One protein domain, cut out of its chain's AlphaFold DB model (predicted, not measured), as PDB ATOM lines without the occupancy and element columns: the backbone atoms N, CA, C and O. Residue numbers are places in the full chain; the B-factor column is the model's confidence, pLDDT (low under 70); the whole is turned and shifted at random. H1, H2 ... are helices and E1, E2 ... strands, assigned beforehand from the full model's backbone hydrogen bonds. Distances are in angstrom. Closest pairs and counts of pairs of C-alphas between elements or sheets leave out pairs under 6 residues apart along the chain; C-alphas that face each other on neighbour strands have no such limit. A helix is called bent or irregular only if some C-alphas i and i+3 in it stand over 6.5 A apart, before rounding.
ATOM      1  N   ASP A  86     123.177 127.277 144.937       81.12
ATOM      2  CA  ASP A  86     121.821 126.731 144.742       81.12
ATOM      3  C   ASP A  86     121.189 127.140 143.398       81.12
ATOM      4  O   ASP A  86     120.874 126.305 142.554       81.12
ATOM      5  N   SER A  87     121.034 128.449 143.172       83.19
ATOM      6  CA  SER A  87     120.520 129.018 141.915       83.19
ATOM      7  C   SER A  87     121.612 129.626 141.031       83.19
ATOM      8  O   SER A  87     121.339 130.079 139.921       83.19
ATOM      9  N   GLY A  88     122.843 129.725 141.541       87.44
ATOM     10  CA  GLY A  88     123.936 130.476 140.918       87.44
ATOM     11  C   GLY A  88     123.752 132.003 140.903       87.44
ATOM     12  O   GLY A  88     124.667 132.719 140.497       87.44
ATOM     13  N   GLU A  89     122.620 132.540 141.371       88.31
ATOM     14  CA  GLU A  89     122.363 133.989 141.389       88.31
ATOM     15  C   GLU A  89     123.338 134.736 142.305       88.31
ATOM     16  O   GLU A  89     123.776 135.837 141.973       88.31
ATOM     17  N   LEU A  90     123.754 134.120 143.420       87.88
ATOM     18  CA  LEU A  90     124.751 134.704 144.321       87.88
ATOM     19  C   LEU A  90     126.074 134.959 143.593       87.88
ATOM     20  O   LEU A  90     126.591 136.075 143.637       87.88
ATOM     21  N   VAL A  91     126.549 133.965 142.842       91.19
ATOM     22  CA  VAL A  91     127.747 134.057 141.999       91.19
ATOM     23  C   VAL A  91     127.577 135.134 140.922       91.19
ATOM     24  O   VAL A  91     128.429 136.005 140.783       91.19
ATOM     25  N   ARG A  92     126.451 135.135 140.198       90.44
ATOM     26  CA  ARG A  92     126.179 136.106 139.117       90.44
ATOM     27  C   ARG A  92     126.049 137.549 139.608       90.44
ATOM     28  O   ARG A  92     126.339 138.481 138.864       90.44
ATOM     29  N   SER A  93     125.594 137.735 140.844       91.25
ATOM     30  CA  SER A  93     125.399 139.053 141.454       91.25
ATOM     31  C   SER A  93     126.688 139.690 141.989       91.25
ATOM     32  O   SER A  93     126.688 140.877 142.334       91.25
ATOM     33  N   MET A  94     127.776 138.916 142.067       92.31
ATOM     34  CA  MET A  94     129.053 139.364 142.604       92.31
ATOM     35  C   MET A  94     129.728 140.327 141.631       92.31
ATOM     36  O   MET A  94     130.112 139.953 140.524       92.31
ATOM     37  N   LYS A  95     129.874 141.592 142.029       93.25
ATOM     38  CA  LYS A  95     130.449 142.610 141.147       93.25
ATOM     39  C   LYS A  95     131.205 143.699 141.884       93.25
ATOM     40  O   LYS A  95     130.966 143.989 143.057       93.25
ATOM     41  N   ALA A  96     132.088 144.348 141.138       94.00
ATOM     42  CA  ALA A  96     132.788 145.547 141.551       94.00
ATOM     43  C   ALA A  96     132.100 146.783 140.962       94.00
ATOM     44  O   ALA A  96     131.783 146.843 139.776       94.00
ATOM     45  N   LYS A  97     131.868 147.799 141.792       92.25
ATOM     46  CA  LYS A  97     131.416 149.118 141.351       92.25
ATOM     47  C   LYS A  97     132.325 150.191 141.915       92.25
ATOM     48  O   LYS A  97     132.271 150.497 143.108       92.25
ATOM     49  N   THR A  98     133.109 150.802 141.042       91.62
ATOM     50  CA  THR A  98     133.913 151.975 141.372       91.62
ATOM     51  C   THR A  98     133.034 153.226 141.497       91.62
ATOM     52  O   THR A  98     131.966 153.360 140.893       91.62
ATOM     53  N   SER A  99     133.445 154.135 142.377       89.12
ATOM     54  CA  SER A  99     132.852 155.464 142.534       89.12
ATOM     55  C   SER A  99     133.210 156.348 141.336       89.12
ATOM     56  O   SER A  99     134.198 156.088 140.656       89.12
ATOM     57  N   ARG A 100     132.482 157.455 141.137       87.12
ATOM     58  CA  ARG A 100     132.794 158.465 140.107       87.12
ATOM     59  C   ARG A 100     134.245 158.955 140.186       87.12
ATOM     60  O   ARG A 100     134.862 159.230 139.166       87.12
ATOM     61  N   ASP A 101     134.786 159.031 141.398       84.19
ATOM     62  CA  ASP A 101     136.160 159.482 141.628       84.19
ATOM     63  C   ASP A 101     137.214 158.397 141.370       84.19
ATOM     64  O   ASP A 101     138.401 158.689 141.426       84.19
ATOM     65  N   GLY A 102     136.804 157.141 141.170       87.31
ATOM     66  CA  GLY A 102     137.661 155.975 140.919       87.31
ATOM     67  C   GLY A 102     138.555 155.513 142.081       87.31
ATOM     68  O   GLY A 102     139.065 154.407 142.035       87.31
ATOM     69  N   LEU A 103     138.675 156.283 143.168       86.88
ATOM     70  CA  LEU A 103     139.485 155.949 144.360       86.88
ATOM     71  C   LEU A 103     138.698 155.229 145.470       86.88
ATOM     72  O   LEU A 103     139.052 155.242 146.649       86.88
ATOM     73  N   THR A 104     137.525 154.703 145.148       88.38
ATOM     74  CA  THR A 104     136.679 153.964 146.090       88.38
ATOM     75  C   THR A 104     135.867 152.967 145.295       88.38
ATOM     76  O   THR A 104     135.282 153.344 144.279       88.38
ATOM     77  N   ALA A 105     135.778 151.733 145.772       89.69
ATOM     78  CA  ALA A 105     134.965 150.698 145.159       89.69
ATOM     79  C   ALA A 105     134.035 150.053 146.187       89.69
ATOM     80  O   ALA A 105     134.343 149.972 147.376       89.69
ATOM     81  N   LYS A 106     132.870 149.616 145.713       90.94
ATOM     82  CA  LYS A 106     131.988 148.687 146.414       90.94
ATOM     83  C   LYS A 106     132.125 147.337 145.729       90.94
ATOM     84  O   LYS A 106     131.911 147.264 144.524       90.94
ATOM     85  N   VAL A 107     132.464 146.310 146.492       90.75
ATOM     86  CA  VAL A 107     132.608 144.937 146.005       90.75
ATOM     87  C   VAL A 107     131.578 144.072 146.716       90.75
ATOM     88  O   VAL A 107     131.361 144.244 147.916       90.75
ATOM     89  N   GLY A 108     130.905 143.204 145.969       91.00
ATOM     90  CA  GLY A 108     129.885 142.308 146.494       91.00
ATOM     91  C   GLY A 108     128.580 142.388 145.713       91.00
ATOM     92  O   GLY A 108     128.559 142.649 144.509       91.00
ATOM     93  N   ILE A 109     127.475 142.225 146.432       89.56
ATOM     94  CA  ILE A 109     126.126 142.393 145.898       89.56
ATOM     95  C   ILE A 109     125.838 143.897 145.798       89.56
ATOM     96  O   ILE A 109     125.615 144.582 146.801       89.56
ATOM     97  N   VAL A 110     125.887 144.451 144.582       86.94
ATOM     98  CA  VAL A 110     125.760 145.904 144.381       86.94
ATOM     99  C   VAL A 110     124.436 146.287 143.715       86.94
ATOM    100  O   VAL A 110     124.207 146.081 142.528       86.94
ATOM    101  N   GLY A 111     123.596 147.013 144.449       84.88
ATOM    102  CA  GLY A 111     122.370 147.617 143.918       84.88
ATOM    103  C   GLY A 111     121.098 146.939 144.416       84.88
ATOM    104  O   GLY A 111     121.121 145.854 144.980       84.88
ATOM    105  N   GLN A 112     119.968 147.627 144.243       84.88
ATOM    106  CA  GLN A 112     118.702 147.223 144.862       84.88
ATOM    107  C   GLN A 112     118.112 145.943 144.270       84.88
ATOM    108  O   GLN A 112     117.504 145.168 144.998       84.88
ATOM    109  N   ARG A 113     118.266 145.730 142.959       86.69
ATOM    110  CA  ARG A 113     117.754 144.532 142.288       86.69
ATOM    111  C   ARG A 113     118.463 143.283 142.804       86.69
ATOM    112  O   ARG A 113     117.801 142.379 143.294       86.69
ATOM    113  N   ASP A 114     119.789 143.292 142.779       85.69
ATOM    114  CA  ASP A 114     120.589 142.139 143.190       85.69
ATOM    115  C   ASP A 114     120.428 141.866 144.684       85.69
ATOM    116  O   ASP A 114     120.156 140.738 145.062       85.69
ATOM    117  N   ASN A 115     120.412 142.903 145.532       84.38
ATOM    118  CA  ASN A 115     120.122 142.740 146.963       84.38
ATOM    119  C   ASN A 115     118.785 142.038 147.251       84.38
ATOM    120  O   ASN A 115     118.659 141.375 148.277       84.38
ATOM    121  N   LYS A 116     117.779 142.201 146.380       85.56
ATOM    122  CA  LYS A 116     116.504 141.481 146.501       85.56
ATOM    123  C   LYS A 116     116.617 140.038 146.014       85.56
ATOM    124  O   LYS A 116     116.051 139.159 146.648       85.56
ATOM    125  N   LEU A 117     117.324 139.812 144.906       85.88
ATOM    126  CA  LEU A 117     117.497 138.484 144.310       85.88
ATOM    127  C   LEU A 117     118.304 137.549 145.215       85.88
ATOM    128  O   LEU A 117     117.945 136.390 145.380       85.88
ATOM    129  N   VAL A 118     119.361 138.064 145.840       87.56
ATOM    130  CA  VAL A 118     120.297 137.276 146.654       87.56
ATOM    131  C   VAL A 118     120.204 137.633 148.134       87.56
ATOM    132  O   VAL A 118     121.202 137.681 148.850       87.56
ATOM    133  N   TRP A 119     118.978 137.873 148.605       84.06
ATOM    134  CA  TRP A 119     118.685 138.252 149.991       84.06
ATOM    135  C   TRP A 119     119.328 137.305 151.020       84.06
ATOM    136  O   TRP A 119     119.892 137.761 152.016       84.06
ATOM    137  N   TYR A 120     119.326 135.995 150.741       85.44
ATOM    138  CA  TYR A 120     119.945 134.983 151.603       85.44
ATOM    139  C   TYR A 120     121.475 135.071 151.675       85.44
ATOM    140  O   TYR A 120     122.052 134.709 152.699       85.44
ATOM    141  N   GLY A 121     122.141 135.639 150.662       86.88
ATOM    142  CA  GLY A 121     123.596 135.820 150.651       86.88
ATOM    143  C   GLY A 121     124.109 136.638 151.839       86.88
ATOM    144  O   GLY A 121     125.198 136.381 152.345       86.88
ATOM    145  N   HIS A 122     123.296 137.565 152.360       87.00
ATOM    146  CA  HIS A 122     123.624 138.301 153.582       87.00
ATOM    147  C   HIS A 122     123.728 137.382 154.808       87.00
ATOM    148  O   HIS A 122     124.644 137.519 155.613       87.00
ATOM    149  N   PHE A 123     122.807 136.431 154.953       88.88
ATOM    150  CA  PHE A 123     122.825 135.499 156.079       88.88
ATOM    151  C   PHE A 123     123.934 134.463 155.945       88.88
ATOM    152  O   PHE A 123     124.461 134.031 156.963       88.88
ATOM    153  N   HIS A 124     124.334 134.110 154.723       90.00
ATOM    154  CA  HIS A 124     125.528 133.297 154.522       90.00
ATOM    155  C   HIS A 124     126.795 134.054 154.929       90.00
ATOM    156  O   HIS A 124     127.577 133.514 155.699       90.00
ATOM    157  N   GLU A 125     126.969 135.319 154.531       89.06
ATOM    158  CA  GLU A 125     128.178 136.094 154.875       89.06
ATOM    159  C   GLU A 125     128.333 136.340 156.384       89.06
ATOM    160  O   GLU A 125     129.451 136.334 156.897       89.06
ATOM    161  N   PHE A 126     127.231 136.587 157.102       88.56
ATOM    162  CA  PHE A 126     127.265 137.019 158.510       88.56
ATOM    163  C   PHE A 126     126.743 135.984 159.512       88.56
ATOM    164  O   PHE A 126     126.895 136.172 160.719       88.56
ATOM    165  N   GLY A 127     126.142 134.895 159.039       89.88
ATOM    166  CA  GLY A 127     125.493 133.900 159.882       89.88
ATOM    167  C   GLY A 127     124.162 134.370 160.475       89.88
ATOM    168  O   GLY A 127     123.695 135.505 160.305       89.88
ATOM    169  N   THR A 128     123.523 133.469 161.215       89.38
ATOM    170  CA  THR A 128     122.272 133.723 161.931       89.38
ATOM    171  C   THR A 128     122.428 133.376 163.407       89.38
ATOM    172  O   THR A 128     123.166 132.471 163.783       89.38
ATOM    173  N   ARG A 129     121.695 134.086 164.270       85.69
ATOM    174  CA  ARG A 129     121.637 133.776 165.709       85.69
ATOM    175  C   ARG A 129     120.745 132.576 166.043       85.69
ATOM    176  O   ARG A 129     120.735 132.141 167.189       85.69
ATOM    177  N   GLY A 130     120.004 132.054 165.067       85.06
ATOM    178  CA  GLY A 130     118.941 131.086 165.314       85.06
ATOM    179  C   GLY A 130     117.751 131.706 166.053       85.06
ATOM    180  O   GLY A 130     117.680 132.917 166.274       85.06
ATOM    181  N   CYS A 131     116.793 130.861 166.409       84.31
ATOM    182  CA  CYS A 131     115.631 131.200 167.218       84.31
ATOM    183  C   CYS A 131     115.247 129.972 168.059       84.31
ATOM    184  O   CYS A 131     114.554 129.085 167.549       84.31
ATOM    185  N   PRO A 132     115.692 129.898 169.330       86.19
ATOM    186  CA  PRO A 132     115.430 128.750 170.200       86.19
ATOM    187  C   PRO A 132     113.936 128.474 170.408       86.19
ATOM    188  O   PRO A 132     113.516 127.326 170.344       86.19
ATOM    189  N   GLU A 133     113.119 129.524 170.551       88.62
ATOM    190  CA  GLU A 133     111.655 129.426 170.708       88.62
ATOM    191  C   GLU A 133     110.966 128.728 169.528       88.62
ATOM    192  O   GLU A 133     109.910 128.125 169.685       88.62
ATOM    193  N   LYS A 134     111.568 128.810 168.337       87.50
ATOM    194  CA  LYS A 134     111.070 128.179 167.108       87.50
ATOM    195  C   LYS A 134     111.855 126.928 166.724       87.50
ATOM    196  O   LYS A 134     111.668 126.423 165.622       87.50
ATOM    197  N   ASN A 135     112.741 126.456 167.600       89.81
ATOM    198  CA  ASN A 135     113.647 125.339 167.344       89.81
ATOM    199  C   ASN A 135     114.492 125.515 166.062       89.81
ATOM    200  O   ASN A 135     114.755 124.560 165.335       89.81
ATOM    201  N   ILE A 136     114.893 126.755 165.757       86.69
ATOM    202  CA  ILE A 136     115.746 127.073 164.605       86.69
ATOM    203  C   ILE A 136     117.183 127.235 165.119       86.69
ATOM    204  O   ILE A 136     117.444 128.196 165.854       86.69
ATOM    205  N   PRO A 137     118.127 126.349 164.758       88.75
ATOM    206  CA  PRO A 137     119.508 126.470 165.208       88.75
ATOM    207  C   PRO A 137     120.209 127.684 164.567       88.75
ATOM    208  O   PRO A 137     119.824 128.123 163.477       88.75
ATOM    209  N   PRO A 138     121.236 128.256 165.223       90.06
ATOM    210  CA  PRO A 138     122.084 129.271 164.611       90.06
ATOM    211  C   PRO A 138     122.863 128.692 163.430       90.06
ATOM    212  O   PRO A 138     123.374 127.576 163.494       90.06
ATOM    213  N   LEU A 139     122.993 129.484 162.366       88.38
ATOM    214  CA  LEU A 139     123.838 129.164 161.221       88.38
ATOM    215  C   LEU A 139     125.163 129.932 161.347       88.38
ATOM    216  O   LEU A 139     125.124 131.161 161.473       88.38
ATOM    217  N   PRO A 140     126.331 129.267 161.303       89.19
ATOM    218  CA  PRO A 140     127.611 129.962 161.330       89.19
ATOM    219  C   PRO A 140     127.823 130.792 160.057       89.19
ATOM    220  O   PRO A 140     127.312 130.467 158.985       89.19
ATOM    221  N   ALA A 141     128.597 131.868 160.189       89.44
ATOM    222  CA  ALA A 141     128.965 132.722 159.070       89.44
ATOM    223  C   ALA A 141     129.929 132.005 158.111       89.44
ATOM    224  O   ALA A 141     130.911 131.394 158.531       89.44
ATOM    225  N   GLN A 142     129.662 132.130 156.818       89.94
ATOM    226  CA  GLN A 142     130.485 131.657 155.714       89.94
ATOM    227  C   GLN A 142     131.052 132.877 154.987       89.94
ATOM    228  O   GLN A 142     130.514 133.327 153.980       89.94
ATOM    229  N   HIS A 143     132.113 133.460 155.547       89.88
ATOM    230  CA  HIS A 143     132.694 134.715 155.070       89.88
ATOM    231  C   HIS A 143     133.320 134.563 153.678       89.88
ATOM    232  O   HIS A 143     134.476 134.167 153.562       89.88
ATOM    233  N   PHE A 144     132.604 134.917 152.618       92.25
ATOM    234  CA  PHE A 144     133.141 134.920 151.260       92.25
ATOM    235  C   PHE A 144     133.699 136.296 150.870       92.25
ATOM    236  O   PHE A 144     134.722 136.358 150.183       92.25
ATOM    237  N   LEU A 145     133.113 137.398 151.361       90.88
ATOM    238  CA  LEU A 145     133.638 138.756 151.145       90.88
ATOM    239  C   LEU A 145     134.810 139.069 152.072       90.88
ATOM    240  O   LEU A 145     135.825 139.599 151.616       90.88
ATOM    241  N   GLY A 146     134.693 138.729 153.360       89.69
ATOM    242  CA  GLY A 146     135.784 138.922 154.322       89.69
ATOM    243  C   GLY A 146     137.068 138.205 153.892       89.69
ATOM    244  O   GLY A 146     138.133 138.821 153.825       89.69
ATOM    245  N   ARG A 147     136.949 136.932 153.484       92.75
ATOM    246  CA  ARG A 147     138.074 136.143 152.952       92.75
ATOM    247  C   ARG A 147     138.662 136.760 151.686       92.75
ATOM    248  O   ARG A 147     139.879 136.886 151.594       92.75
ATOM    249  N   ALA A 148     137.819 137.198 150.749       92.12
ATOM    250  CA  ALA A 148     138.276 137.830 149.512       92.12
ATOM    251  C   ALA A 148     139.074 139.112 149.778       92.12
ATOM    252  O   ALA A 148     140.109 139.349 149.151       92.12
ATOM    253  N   PHE A 149     138.636 139.927 150.741       91.06
ATOM    254  CA  PHE A 149     139.388 141.101 151.172       91.06
ATOM    255  C   PHE A 149     140.751 140.713 151.755       91.06
ATOM    256  O   PHE A 149     141.771 141.275 151.362       91.06
ATOM    257  N   ASP A 150     140.797 139.730 152.652       91.44
ATOM    258  CA  ASP A 150     142.048 139.301 153.281       91.44
ATOM    259  C   ASP A 150     143.048 138.689 152.293       91.44
ATOM    260  O   ASP A 150     144.247 138.943 152.413       91.44
ATOM    261  N   GLN A 151     142.561 137.951 151.294       90.75
ATOM    262  CA  GLN A 151     143.370 137.363 150.221       90.75
ATOM    263  C   GLN A 151     143.972 138.428 149.292       90.75
ATOM    264  O   GLN A 151     145.093 138.271 148.806       90.75
ATOM    265  N   THR A 152     143.248 139.522 149.046       91.00
ATOM    266  CA  THR A 152     143.640 140.536 148.051       91.00
ATOM    267  C   THR A 152     144.361 141.739 148.650       91.00
ATOM    268  O   THR A 152     145.207 142.332 147.978       91.00
ATOM    269  N   LYS A 153     144.102 142.092 149.918       88.31
ATOM    270  CA  LYS A 153     144.571 143.351 150.531       88.31
ATOM    271  C   LYS A 153     146.077 143.582 150.414       88.31
ATOM    272  O   LYS A 153     146.496 144.709 150.172       88.31
TER     273      LYS A 153
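This is residues 86 to 153 of the 176 residues of an uncharacterized protein of Pararhodospirillum photometricum DSM 122 (UniProt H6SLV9). A loose, drawn-out model: a two-stranded hairpin, E1 and E2, makes one end, and a long loop without named elements, residues 127 to 143, reaches out at the other end and folds back. Between these ends the short helices H1, H2 and H3 gather loosely where E1 begins and E2 ends, and H4, after the loop, has its first part near E2 and H3; residues 99 to 104, the turn of the hairpin, stick out. The printed part has 68 residues with four named helices and two named strands, in the order H1, E1, E2, H2, H3, H4; the sheet has the order E1 - E2 and is antiparallel, and the class is mixed, helices and strands. The whole is loose, with a radius of gyration of the C-alphas of 14.6 A, and elongated, spanning 48 by 27 by 20 A.

Along the printed part, H1, residues 89 to 93, comes first, and a tight link joins it to E1, residues 94 to 98. E1 and E2, residues 105 to 109, are antiparallel neighbours and form a hairpin, with 158 degrees between their directions. Across this pair N 97 and O 106 are 2.8 A apart and N 95 and O 108 are 3.0 A apart, both within hydrogen-bond range. The C-alphas of Ala 96 and Val 107 face each other at 4.5 A. The closest C-alphas of H1 and E2 are those of Ser 93 and Ile 109, 5.6 A apart. H2, residues 112 to 117, is close to H1 but not clearly touching it, the closest C-alphas being those of Ser 93 and Asp 114 at 6.0 A. H2 and H3, residues 119 to 126, meet only through their link. H3 is also close to H1 but not clearly touching, with the C-alphas of Leu 90 and Gly 121 closest at 6.5 A. H3 is only just apart from E2, at 8.5 A. H4, residues 144 to 153, is close to H3 but not clearly touching it, the C-alphas of Glu 125 and Phe 144 being closest at 6.3 A; the two run the same way at a steep tilt of 57 degrees. The closest C-alphas of H4 and E2 are those of Leu 145 and Gly 108, 7.0 A apart. H4 is apart from H1, from H2 and from E1. In H1, H2 and H4 every O i to N i+4 pair is within hydrogen-bond range, and in H3 3 of 4 are.

H1 begins at C-alpha 89, (122.363, 133.989, 141.389), and runs 5.9 A to C-alpha 93. E1 runs 13.6 A from Met 94 to Thr 98, and E2 runs 12.2 A from Ala 105 at (134.965, 150.698, 145.159) to Ile 109. H2 measures 8.8 A from Gln 112 to Leu 117. H3 measures 12.2 A from Trp 119 to Phe 126; it is neither bent nor irregular, but only just, for C-alphas 119 and 122 are 6.1 A apart. H4, the longest helix, runs 14.2 A from Phe 144 to Lys 153, where it ends at C-alpha 153, (144.571, 143.351, 150.531).

The two C-alphas farthest apart are those of Asp 101 and Glu 133, at 48.5 A. The C-alphas of Asp 86 and Lys 153, first and last printed, are 28.8 A apart. The link from H3 to H4, with 17 residues, is long, and its C-alphas lie 8 to 27 A from the mean of all C-alphas. The link from E1 to E2 is short, with 6 residues. The printed part has no cut. The mean pLDDT of the printed part is 88.5, and no printed residue is under 70.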